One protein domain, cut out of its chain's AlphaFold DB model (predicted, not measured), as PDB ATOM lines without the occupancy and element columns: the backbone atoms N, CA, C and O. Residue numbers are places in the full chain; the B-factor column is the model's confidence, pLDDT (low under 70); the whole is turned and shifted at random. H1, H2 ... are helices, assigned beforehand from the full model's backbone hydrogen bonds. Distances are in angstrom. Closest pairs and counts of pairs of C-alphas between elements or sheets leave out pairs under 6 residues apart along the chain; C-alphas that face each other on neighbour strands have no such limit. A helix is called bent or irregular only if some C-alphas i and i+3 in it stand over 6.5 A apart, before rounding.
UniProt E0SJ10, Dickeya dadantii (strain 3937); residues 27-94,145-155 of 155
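AT A GLANCE: This is residues 27 to 94 and 145 to 155 of the 155 residues of a protein of Dickeya dadantii (strain 3937) (UniProt E0SJ10). The model is an open V of two long helices, H1 and H2, joined at the point of the V by the link of residues 45 to 49. H5 packs on H1 and makes one lobe with it, while in the other lobe H3 turns a corner at the far end of H2 and the short H4 packs on H2's residues 62 to 66. The printed part has 79 residues with five named helices, H1 to H5 in that order along the chain, and no named strand; the class is all helix, with 60 residues in the helices. The whole is loose, with a radius of gyration of the C-alphas of 15.5 A and spans of 43 by 30 by 20 A.

HOW THE PARTS SIT: H1, residues 27 to 44, touches H5, residues 145 to 153; their closest C-alphas, those of Tyr 37 and Thr 149, are 6.2 A apart. The two run the same way at a steep tilt of 50 degrees. H1 is apart from H2, residues 50 to 71, though a tight link joins them. H2 and H3, residues 73 to 78, touch only at the corner, H2 with residues 68 to 70 alone; the closest C-alphas are those of Thr 69 and Lys 76, at 4.4 A. They run opposite ways at a steep tilt of 64 degrees. H2 touches H4, residues 84 to 88, with its residues 62 to 66 alone, and the closest C-alphas, those of Ile 62 and Val 87, are 5.9 A apart. H2 and H5 are apart, and so are H3 and H4. In H1, H2 and H4 each pair of O i and N i+4 is within hydrogen-bond range; in H3 it is 1 of 2 and in H5 3 of 5.

IN THESE COORDINATES: H1 begins at C-alpha 27, (29.232, 58.299, -36.242), and measures 25.8 A from first to last C-alpha. H2, the longest helix with 22 residues, runs 31.1 A from C-alpha 50 at (-2.131, 54.291, -42.229) to C-alpha 71 at (23.750, 39.450, -51.045). H3 has 6 residues and H4 has 5. H5 measures 12.1 A and ends at C-alpha 153, (10.271, 53.833, -25.845). H5 is irregular, but only just: C-alphas 147 and 150 are 6.9 A apart, and its line is a rough one.

THE WHOLE: The two C-alphas farthest apart, those of Gly 81 and Leu 155, are 44.2 A apart. Residues 95 to 144 are not printed, and C-alphas 94 and 145 stand 28.0 A apart across the cut, which lies in the link from H4 to H5. The links H1 to H2, H2 to H3 and H3 to H4 are tight. The mean pLDDT of the printed part is 94.6, and one printed residue, Leu 155, the chain's last, is under 70.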
ATOM      1  N   PRO A  27      30.125  57.150 -36.080       87.12
ATOM      2  CA  PRO A  27      29.232  58.299 -36.242       87.12
ATOM      3  C   PRO A  27      28.047  58.016 -37.177       87.12
ATOM      4  O   PRO A  27      26.942  58.494 -36.930       87.12
ATOM      5  N   GLU A  28      28.242  57.202 -38.217       90.81
ATOM      6  CA  GLU A  28      27.169  56.798 -39.137       90.81
ATOM      7  C   GLU A  28      26.112  55.929 -38.442       90.81
ATOM      8  O   GLU A  28      24.911  56.118 -38.636       90.81
ATOM      9  N   LEU A  29      26.546  55.016 -37.566       90.56
ATOM     10  CA  LEU A  29      25.641  54.179 -36.781       90.56
ATOM     11  C   LEU A  29      24.826  55.022 -35.795       90.56
ATOM     12  O   LEU A  29      23.637  54.767 -35.624       90.56
ATOM     13  N   MET A  30      25.436  56.047 -35.191       90.56
ATOM     14  CA  MET A  30      24.730  56.984 -34.311       90.56
ATOM     15  C   MET A  30      23.654  57.773 -35.068       90.56
ATOM     16  O   MET A  30      22.520  57.862 -34.601       90.56
ATOM     17  N   GLN A  31      23.969  58.292 -36.258       91.06
ATOM     18  CA  GLN A  31      22.974  58.971 -37.099       91.06
ATOM     19  C   GLN A  31      21.812  58.035 -37.451       91.06
ATOM     20  O   GLN A  31      20.644  58.420 -37.368       91.06
ATOM     21  N   LYS A  32      22.118  56.775 -37.779       93.44
ATOM     22  CA  LYS A  32      21.094  55.767 -38.061       93.44
ATOM     23  C   LYS A  32      20.251  55.439 -36.826       93.44
ATOM     24  O   LYS A  32      19.034  55.344 -36.941       93.44
ATOM     25  N   ALA A  33      20.862  55.334 -35.647       93.06
ATOM     26  CA  ALA A  33      20.154  55.124 -34.387       93.06
ATOM     27  C   ALA A  33      19.182  56.270 -34.069       93.06
ATOM     28  O   ALA A  33      18.040  56.009 -33.699       93.06
ATOM     29  N   GLN A  34      19.605  57.524 -34.264       93.19
ATOM     30  CA  GLN A  34      18.745  58.699 -34.089       93.19
ATOM     31  C   GLN A  34      17.542  58.653 -35.033       93.19
ATOM     32  O   GLN A  34      16.407  58.821 -34.594       93.19
ATOM     33  N   HIS A  35      17.780  58.343 -36.309       95.31
ATOM     34  CA  HIS A  35      16.708  58.220 -37.290       95.31
ATOM     35  C   HIS A  35      15.691  57.131 -36.910       95.31
ATOM     36  O   HIS A  35      14.491  57.398 -36.875       95.31
ATOM     37  N   ILE A  36      16.170  55.933 -36.553       95.81
ATOM     38  CA  ILE A  36      15.325  54.811 -36.112       95.81
ATOM     39  C   ILE A  36      14.517  55.210 -34.871       95.81
ATOM     40  O   ILE A  36      13.307  54.993 -34.820       95.81
ATOM     41  N   TYR A  37      15.156  55.833 -33.882       95.62
ATOM     42  CA  TYR A  37      14.481  56.304 -32.675       95.62
ATOM     43  C   TYR A  37      13.333  57.266 -32.997       95.62
ATOM     44  O   TYR A  37      12.219  57.081 -32.507       95.62
ATOM     45  N   GLU A  38      13.577  58.263 -33.846       95.75
ATOM     46  CA  GLU A  38      12.560  59.236 -34.241       95.75
ATOM     47  C   GLU A  38      11.408  58.593 -35.023       95.75
ATOM     48  O   GLU A  38      10.248  58.936 -34.788       95.75
ATOM     49  N   GLU A  39      11.698  57.659 -35.935       95.31
ATOM     50  CA  GLU A  39      10.673  56.900 -36.664       95.31
ATOM     51  C   GLU A  39       9.756  56.127 -35.714       95.31
ATOM     52  O   GLU A  39       8.529  56.248 -35.791       95.31
ATOM     53  N   HIS A  40      10.348  55.378 -34.784       95.50
ATOM     54  CA  HIS A  40       9.594  54.612 -33.800       95.50
ATOM     55  C   HIS A  40       8.825  55.520 -32.830       95.50
ATOM     56  O   HIS A  40       7.672  55.233 -32.520       95.50
ATOM     57  N   LEU A  41       9.405  56.641 -32.395       95.88
ATOM     58  CA  LEU A  41       8.735  57.595 -31.510       95.88
ATOM     59  C   LEU A  41       7.484  58.199 -32.161       95.88
ATOM     60  O   LEU A  41       6.442  58.281 -31.509       95.88
ATOM     61  N   ARG A  42       7.559  58.587 -33.443       96.00
ATOM     62  CA  ARG A  42       6.386  59.068 -34.198       96.00
ATOM     63  C   ARG A  42       5.296  58.002 -34.280       96.00
ATOM     64  O   ARG A  42       4.117  58.306 -34.097       96.00
ATOM     65  N   PHE A  43       5.687  56.748 -34.515       95.38
ATOM     66  CA  PHE A  43       4.749  55.629 -34.545       95.38
ATOM     67  C   PHE A  43       4.056  55.417 -33.190       95.38
ATOM     68  O   PHE A  43       2.829  55.370 -33.144       95.38
ATOM     69  N   GLU A  44       4.808  55.368 -32.085       94.50
ATOM     70  CA  GLU A  44       4.251  55.177 -30.733       94.50
ATOM     71  C   GLU A  44       3.328  56.330 -30.300       94.50
ATOM     72  O   GLU A  44       2.364  56.114 -29.569       94.50
ATOM     73  N   ARG A  45       3.567  57.552 -30.791       95.50
ATOM     74  CA  ARG A  45       2.694  58.715 -30.548       95.50
ATOM     75  C   ARG A  45       1.427  58.740 -31.408       95.50
ATOM     76  O   ARG A  45       0.609  59.643 -31.249       95.50
ATOM     77  N   GLY A  46       1.253  57.779 -32.317       96.00
ATOM     78  CA  GLY A  46       0.124  57.753 -33.250       96.00
ATOM     79  C   GLY A  46       0.196  58.835 -34.332       96.00
ATOM     80  O   GLY A  46      -0.816  59.146 -34.958       96.00
ATOM     81  N   GLU A  47       1.376  59.412 -34.566       97.50
ATOM     82  CA  GLU A  47       1.595  60.458 -35.575       97.50
ATOM     83  C   GLU A  47       1.739  59.866 -36.992       97.50
ATOM     84  O   GLU A  47       1.648  60.579 -37.992       97.50
ATOM     85  N   THR A  48       1.934  58.548 -37.098       97.38
ATOM     86  CA  THR A  48       2.040  57.828 -38.373       97.38
ATOM     87  C   THR A  48       0.658  57.434 -38.892       97.38
ATOM     88  O   THR A  48      -0.031  56.596 -38.312       97.38
ATOM     89  N   THR A  49       0.257  57.996 -40.033       98.00
ATOM     90  CA  THR A  49      -0.998  57.622 -40.700       98.00
ATOM     91  C   THR A  49      -0.919  56.218 -41.307       98.00
ATOM     92  O   THR A  49       0.158  55.711 -41.620       98.00
ATOM     93  N   LEU A  50      -2.076  55.598 -41.562       97.50
ATOM     94  CA  LEU A  50      -2.131  54.291 -42.229       97.50
ATOM     95  C   LEU A  50      -1.469  54.314 -43.618       97.50
ATOM     96  O   LEU A  50      -0.787  53.361 -43.985       97.50
ATOM     97  N   SER A  51      -1.650  55.390 -44.390       97.75
ATOM     98  CA  SER A  51      -1.018  55.526 -45.708       97.75
ATOM     99  C   SER A  51       0.502  55.645 -45.602       97.75
ATOM    100  O   SER A  51       1.205  54.970 -46.348       97.75
ATOM    101  N   ALA A  52       1.008  56.428 -44.644       97.31
ATOM    102  CA  ALA A  52       2.442  56.551 -44.392       97.31
ATOM    103  C   ALA A  52       3.056  55.217 -43.940       97.31
ATOM    104  O   ALA A  52       4.129  54.843 -44.410       97.31
ATOM    105  N   LEU A  53       2.352  54.462 -43.090       97.31
ATOM    106  CA  LEU A  53       2.789  53.131 -42.668       97.31
ATOM    107  C   LEU A  53       2.865  52.155 -43.849       97.31
ATOM    108  O   LEU A  53       3.861  51.447 -43.984       97.31
ATOM    109  N   ARG A  54       1.843  52.129 -44.717       97.69
ATOM    110  CA  ARG A  54       1.844  51.262 -45.907       97.69
ATOM    111  C   ARG A  54       2.975  51.615 -46.867       97.69
ATOM    112  O   ARG A  54       3.614  50.711 -47.397       97.69
ATOM    113  N   GLU A  55       3.243  52.902 -47.072       97.19
ATOM    114  CA  GLU A  55       4.348  53.328 -47.933       97.19
ATOM    115  C   GLU A  55       5.704  52.925 -47.345       97.19
ATOM    116  O   GLU A  55       6.522  52.325 -48.041       97.19
ATOM    117  N   HIS A  56       5.913  53.139 -46.042       96.94
ATOM    118  CA  HIS A  56       7.122  52.679 -45.355       96.94
ATOM    119  C   HIS A  56       7.307  51.159 -45.498       96.94
ATOM    120  O   HIS A  56       8.377  50.703 -45.893       96.94
ATOM    121  N   GLN A  57       6.260  50.364 -45.253       97.44
ATOM    122  CA  GLN A  57       6.307  48.905 -45.413       97.44
ATOM    123  C   GLN A  57       6.661  48.487 -46.843       97.44
ATOM    124  O   GLN A  57       7.447  47.557 -47.028       97.44
ATOM    125  N   LYS A  58       6.106  49.166 -47.855       97.94
ATOM    126  CA  LYS A  58       6.410  48.892 -49.264       97.94
ATOM    127  C   LYS A  58       7.881  49.172 -49.575       97.94
ATOM    128  O   LYS A  58       8.544  48.319 -50.157       97.94
ATOM    129  N   ILE A  59       8.395  50.328 -49.153       97.75
ATOM    130  CA  ILE A  59       9.804  50.704 -49.344       97.75
ATOM    131  C   ILE A  59      10.728  49.676 -48.682       97.75
ATOM    132  O   ILE A  59      11.663  49.191 -49.321       97.75
ATOM    133  N   GLN A  60      10.442  49.291 -47.434       97.25
ATOM    134  CA  GLN A  60      11.245  48.299 -46.711       97.25
ATOM    135  C   GLN A  60      11.185  46.914 -47.361       97.25
ATOM    136  O   GLN A  60      12.208  46.235 -47.440       97.25
ATOM    137  N   LEU A  61      10.023  46.495 -47.876       97.62
ATOM    138  CA  LEU A  61       9.887  45.236 -48.608       97.62
ATOM    139  C   LEU A  61      10.758  45.223 -49.867       97.62
ATOM    140  O   LEU A  61      11.531  44.285 -50.054       97.62
ATOM    141  N   ILE A  62      10.658  46.260 -50.704       98.00
ATOM    142  CA  ILE A  62      11.448  46.381 -51.938       98.00
ATOM    143  C   ILE A  62      12.942  46.392 -51.604       98.00
ATOM    144  O   ILE A  62      13.700  45.614 -52.179       98.00
ATOM    145  N   SER A  63      13.355  47.203 -50.625       97.81
ATOM    146  CA  SER A  63      14.752  47.266 -50.179       97.81
ATOM    147  C   SER A  63      15.247  45.924 -49.640       97.81
ATOM    148  O   SER A  63      16.394  45.558 -49.878       97.81
ATOM    149  N   THR A  64      14.404  45.179 -48.920       97.31
ATOM    150  CA  THR A  64      14.763  43.861 -48.383       97.31
ATOM    151  C   THR A  64      14.917  42.842 -49.505       97.31
ATOM    152  O   THR A  64      15.901  42.108 -49.519       97.31
ATOM    153  N   LEU A  65      13.978  42.803 -50.455       97.62
ATOM    154  CA  LEU A  65      14.035  41.904 -51.610       97.62
ATOM    155  C   LEU A  65      15.273  42.177 -52.466       97.62
ATOM    156  O   LEU A  65      15.992  41.239 -52.816       97.62
ATOM    157  N   ASP A  66      15.560  43.446 -52.745       97.69
ATOM    158  CA  ASP A  66      16.770  43.844 -53.466       97.69
ATOM    159  C   ASP A  66      18.028  43.404 -52.701       97.69
ATOM    160  O   ASP A  66      18.902  42.734 -53.252       97.69
ATOM    161  N   TYR A  67      18.079  43.646 -51.390       97.56
ATOM    162  CA  TYR A  67      19.229  43.264 -50.577       97.56
ATOM    163  C   TYR A  67      19.462  41.744 -50.555       97.56
ATOM    164  O   TYR A  67      20.564  41.262 -50.826       97.56
ATOM    165  N   VAL A  68      18.435  40.939 -50.274       97.06
ATOM    166  CA  VAL A  68      18.616  39.482 -50.154       97.06
ATOM    167  C   VAL A  68      18.904  38.811 -51.498       97.06
ATOM    168  O   VAL A  68      19.662  37.841 -51.532       97.06
ATOM    169  N   THR A  69      18.355  39.320 -52.606       96.69
ATOM    170  CA  THR A  69      18.612  38.763 -53.948       96.69
ATOM    171  C   THR A  69      20.031  39.056 -54.439       96.69
ATOM    172  O   THR A  69      20.595  38.253 -55.190       96.69
ATOM    173  N   ASN A  70      20.640  40.147 -53.968       95.94
ATOM    174  CA  ASN A  70      22.011  40.516 -54.308       95.94
ATOM    175  C   ASN A  70      23.064  39.932 -53.352       95.94
ATOM    176  O   ASN A  70      24.168  39.615 -53.802       95.94
ATOM    177  N   HIS A  71      22.739  39.749 -52.068       96.62
ATOM    178  CA  HIS A  71      23.750  39.450 -51.045       96.62
ATOM    179  C   HIS A  71      23.646  38.066 -50.387       96.62
ATOM    180  O   HIS A  71      24.648  37.579 -49.866       96.62
ATOM    181  N   SER A  72      22.492  37.390 -50.428       96.75
ATOM    182  CA  SER A  72      22.351  36.033 -49.877       96.75
ATOM    183  C   SER A  72      22.403  34.982 -50.979       96.75
ATOM    184  O   SER A  72      21.584  34.971 -51.900       96.75
ATOM    185  N   LEU A  73      23.348  34.043 -50.867       96.19
ATOM    186  CA  LEU A  73      23.469  32.932 -51.816       96.19
ATOM    187  C   LEU A  73      22.218  32.046 -51.810       96.19
ATOM    188  O   LEU A  73      21.799  31.565 -52.866       96.19
ATOM    189  N   PHE A  74      21.602  31.861 -50.639       97.38
ATOM    190  CA  PHE A  74      20.334  31.152 -50.520       97.38
ATOM    191  C   PHE A  74      19.202  31.911 -51.222       97.38
ATOM    192  O   PHE A  74      18.574  31.348 -52.122       97.38
ATOM    193  N   TYR A  75      18.957  33.181 -50.875       97.75
ATOM    194  CA  TYR A  75      17.812  33.917 -51.427       97.75
ATOM    195  C   TYR A  75      17.951  34.229 -52.912       97.75
ATOM    196  O   TYR A  75      16.951  34.169 -53.623       97.75
ATOM    197  N   LYS A  76      19.167  34.438 -53.421       96.81
ATOM    198  CA  LYS A  76      19.407  34.559 -54.865       96.81
ATOM    199  C   LYS A  76      18.899  33.343 -55.644       96.81
ATOM    200  O   LYS A  76      18.345  33.491 -56.728       96.81
ATOM    201  N   LYS A  77      19.064  32.136 -55.089       96.75
ATOM    202  CA  LYS A  77      18.537  30.897 -55.681       96.75
ATOM    203  C   LYS A  77      17.047  30.717 -55.394       96.75
ATOM    204  O   LYS A  77      16.298  30.343 -56.291       96.75
ATOM    205  N   HIS A  78      16.624  30.960 -54.155       97.31
ATOM    206  CA  HIS A  78      15.242  30.754 -53.707       97.31
ATOM    207  C   HIS A  78      14.254  31.689 -54.413       97.31
ATOM    208  O   HIS A  78      13.102  31.329 -54.626       97.31
ATOM    209  N   LEU A  79      14.728  32.865 -54.828       96.75
ATOM    210  CA  LEU A  79      13.968  33.903 -55.522       96.75
ATOM    211  C   LEU A  79      14.386  34.059 -56.995       96.75
ATOM    212  O   LEU A  79      14.126  35.102 -57.587       96.75
ATOM    213  N   ALA A  80      15.008  33.044 -57.611       91.62
ATOM    214  CA  ALA A  80      15.624  33.121 -58.948       91.62
ATOM    215  C   ALA A  80      14.673  33.451 -60.129       91.62
ATOM    216  O   ALA A  80      15.114  33.480 -61.276       91.62
ATOM    217  N   GLY A  81      13.387  33.701 -59.876       89.94
ATOM    218  CA  GLY A  81      12.415  34.189 -60.857       89.94
ATOM    219  C   GLY A  81      12.099  35.684 -60.761       89.94
ATOM    220  O   GLY A  81      11.342  36.176 -61.590       89.94
ATOM    221  N   LEU A  82      12.640  36.401 -59.771       93.88
ATOM    222  CA  LEU A  82      12.435  37.841 -59.615       93.88
ATOM    223  C   LEU A  82      13.579  38.607 -60.279       93.88
ATOM    224  O   LEU A  82      14.739  38.478 -59.884       93.88
ATOM    225  N   THR A  83      13.258  39.424 -61.279       94.06
ATOM    226  CA  THR A  83      14.212  40.384 -61.843       94.06
ATOM    227  C   THR A  83      14.301  41.636 -60.970       94.06
ATOM    228  O   THR A  83      13.400  41.934 -60.188       94.06
ATOM    229  N   ALA A  84      15.360  42.433 -61.143       92.12
ATOM    230  CA  ALA A  84      15.478  43.731 -60.470       92.12
ATOM    231  C   ALA A  84      14.287  44.661 -60.781       92.12
ATOM    232  O   ALA A  84      13.822  45.402 -59.914       92.12
ATOM    233  N   ASN A  85      13.748  44.588 -62.005       95.38
ATOM    234  CA  ASN A  85      12.553  45.337 -62.376       95.38
ATOM    235  C   ASN A  85      11.325  44.856 -61.588       95.38
ATOM    236  O   ASN A  85      10.601  45.691 -61.047       95.38
ATOM    237  N   ASP A  86      11.136  43.538 -61.461       94.50
ATOM    238  CA  ASP A  86      10.034  42.960 -60.678       94.50
ATOM    239  C   ASP A  86      10.118  43.371 -59.205       94.50
ATOM    240  O   ASP A  86       9.112  43.758 -58.614       94.50
ATOM    241  N   VAL A  87      11.324  43.358 -58.626       94.81
ATOM    242  CA  VAL A  87      11.569  43.812 -57.248       94.81
ATOM    243  C   VAL A  87      11.210  45.290 -57.080       94.81
ATOM    244  O   VAL A  87      10.508  45.638 -56.134       94.81
ATOM    245  N   SER A  88      11.616  46.164 -58.007       95.00
ATOM    246  CA  SER A  88      11.349  47.610 -57.907       95.00
ATOM    247  C   SER A  88       9.859  47.979 -57.943       95.00
ATOM    248  O   SER A  88       9.469  49.037 -57.450       95.00
ATOM    249  N   GLN A  89       9.031  47.117 -58.538       95.00
ATOM    250  CA  GLN A  89       7.588  47.319 -58.682       95.00
ATOM    251  C   GLN A  89       6.770  46.479 -57.694       95.00
ATOM    252  O   GLN A  89       5.540  46.501 -57.750       95.00
ATOM    253  N   PHE A  90       7.430  45.750 -56.789       95.44
ATOM    254  CA  PHE A  90       6.768  44.817 -55.891       95.44
ATOM    255  C   PHE A  90       5.812  45.544 -54.935       95.44
ATOM    256  O   PHE A  90       6.146  46.574 -54.336       95.44
ATOM    257  N   SER A  91       4.599  45.014 -54.786       95.38
ATOM    258  CA  SER A  91       3.571  45.557 -53.896       95.38
ATOM    259  C   SER A  91       3.379  44.692 -52.648       95.38
ATOM    260  O   SER A  91       3.737  43.514 -52.611       95.38
ATOM    261  N   LEU A  92       2.777  45.269 -51.605       96.44
ATOM    262  CA  LEU A  92       2.491  44.543 -50.361       96.44
ATOM    263  C   LEU A  92       1.514  43.379 -50.582       96.44
ATOM    264  O   LEU A  92       1.590  42.354 -49.909       96.44
ATOM    265  N   GLU A  93       0.608  43.516 -51.545       96.06
ATOM    266  CA  GLU A  93      -0.394  42.510 -51.895       96.06
ATOM    267  C   GLU A  93       0.237  41.271 -52.550       96.06
ATOM    268  O   GLU A  93      -0.347  40.189 -52.511       96.06
ATOM    269  N   GLN A  94       1.445  41.406 -53.108       95.12
ATOM    270  CA  GLN A  94       2.177  40.324 -53.765       95.12
ATOM    271  C   GLN A  94       3.044  39.502 -52.802       95.12
ATOM    272  O   GLN A  94       3.580  38.475 -53.217       95.12
ATOM    273  N   LEU A 145      19.465  47.843 -33.133       93.75
ATOM    274  CA  LEU A 145      18.799  49.143 -33.021       93.75
ATOM    275  C   LEU A 145      17.299  49.019 -33.311       93.75
ATOM    276  O   LEU A 145      16.487  49.420 -32.475       93.75
ATOM    277  N   HIS A 146      16.918  48.409 -34.437       94.25
ATOM    278  CA  HIS A 146      15.504  48.217 -34.780       94.25
ATOM    279  C   HIS A 146      14.765  47.335 -33.761       94.25
ATOM    280  O   HIS A 146      13.643  47.653 -33.370       94.25
ATOM    281  N   ASN A 147      15.387  46.250 -33.287       91.12
ATOM    282  CA  ASN A 147      14.744  45.328 -32.348       91.12
ATOM    283  C   ASN A 147      14.568  45.918 -30.937       91.12
ATOM    284  O   ASN A 147      13.594  45.603 -30.256       91.12
ATOM    285  N   ASN A 148      15.508  46.751 -30.482       92.62
ATOM    286  CA  ASN A 148      15.535  47.212 -29.093       92.62
ATOM    287  C   ASN A 148      14.908  48.600 -28.901       92.62
ATOM    288  O   ASN A 148      14.448  48.897 -27.802       92.62
ATOM    289  N   THR A 149      14.825  49.435 -29.944       94.25
ATOM    290  CA  THR A 149      14.213  50.776 -29.852       94.25
ATOM    291  C   THR A 149      12.779  50.752 -29.294       94.25
ATOM    292  O   THR A 149      12.505  51.518 -28.366       94.25
ATOM    293  N   PRO A 150      11.867  49.856 -29.739       91.50
ATOM    294  CA  PRO A 150      10.529  49.760 -29.150       91.50
ATOM    295  C   PRO A 150      10.528  49.437 -27.652       91.50
ATOM    296  O   PRO A 150       9.620  49.855 -26.939       91.50
ATOM    297  N   LEU A 151      11.528  48.687 -27.173       90.00
ATOM    298  CA  LEU A 151      11.649  48.339 -25.757       90.00
ATOM    299  C   LEU A 151      12.020  49.565 -24.928       90.00
ATOM    300  O   LEU A 151      11.533  49.699 -23.820       90.00
ATOM    301  N   ILE A 152      12.839  50.466 -25.469       89.12
ATOM    302  CA  ILE A 152      13.277  51.681 -24.769       89.12
ATOM    303  C   ILE A 152      12.150  52.716 -24.703       89.12
ATOM    304  O   ILE A 152      12.000  53.394 -23.695       89.12
ATOM    305  N   LEU A 153      11.348  52.837 -25.764       89.44
ATOM    306  CA  LEU A 153      10.271  53.833 -25.845       89.44
ATOM    307  C   LEU A 153       9.061  53.533 -24.952       89.44
ATOM    308  O   LEU A 153       8.263  54.430 -24.696       89.44
ATOM    309  N   ARG A 154       8.899  52.275 -24.531       79.94
ATOM    310  CA  ARG A 154       7.755  51.799 -23.738       79.94
ATOM    311  C   ARG A 154       8.083  51.570 -22.259       79.94
ATOM    312  O   ARG A 154       7.212  51.094 -21.530       79.94
ATOM    313  N   LEU A 155       9.317  51.857 -21.848       65.56
ATOM    314  CA  LEU A 155       9.743  51.907 -20.444       65.56
ATOM    315  C   LEU A 155       9.422  53.280 -19.849       65.56
ATOM    316  O   LEU A 155       9.013  53.301 -18.669       65.56
TER     317      LEU A 155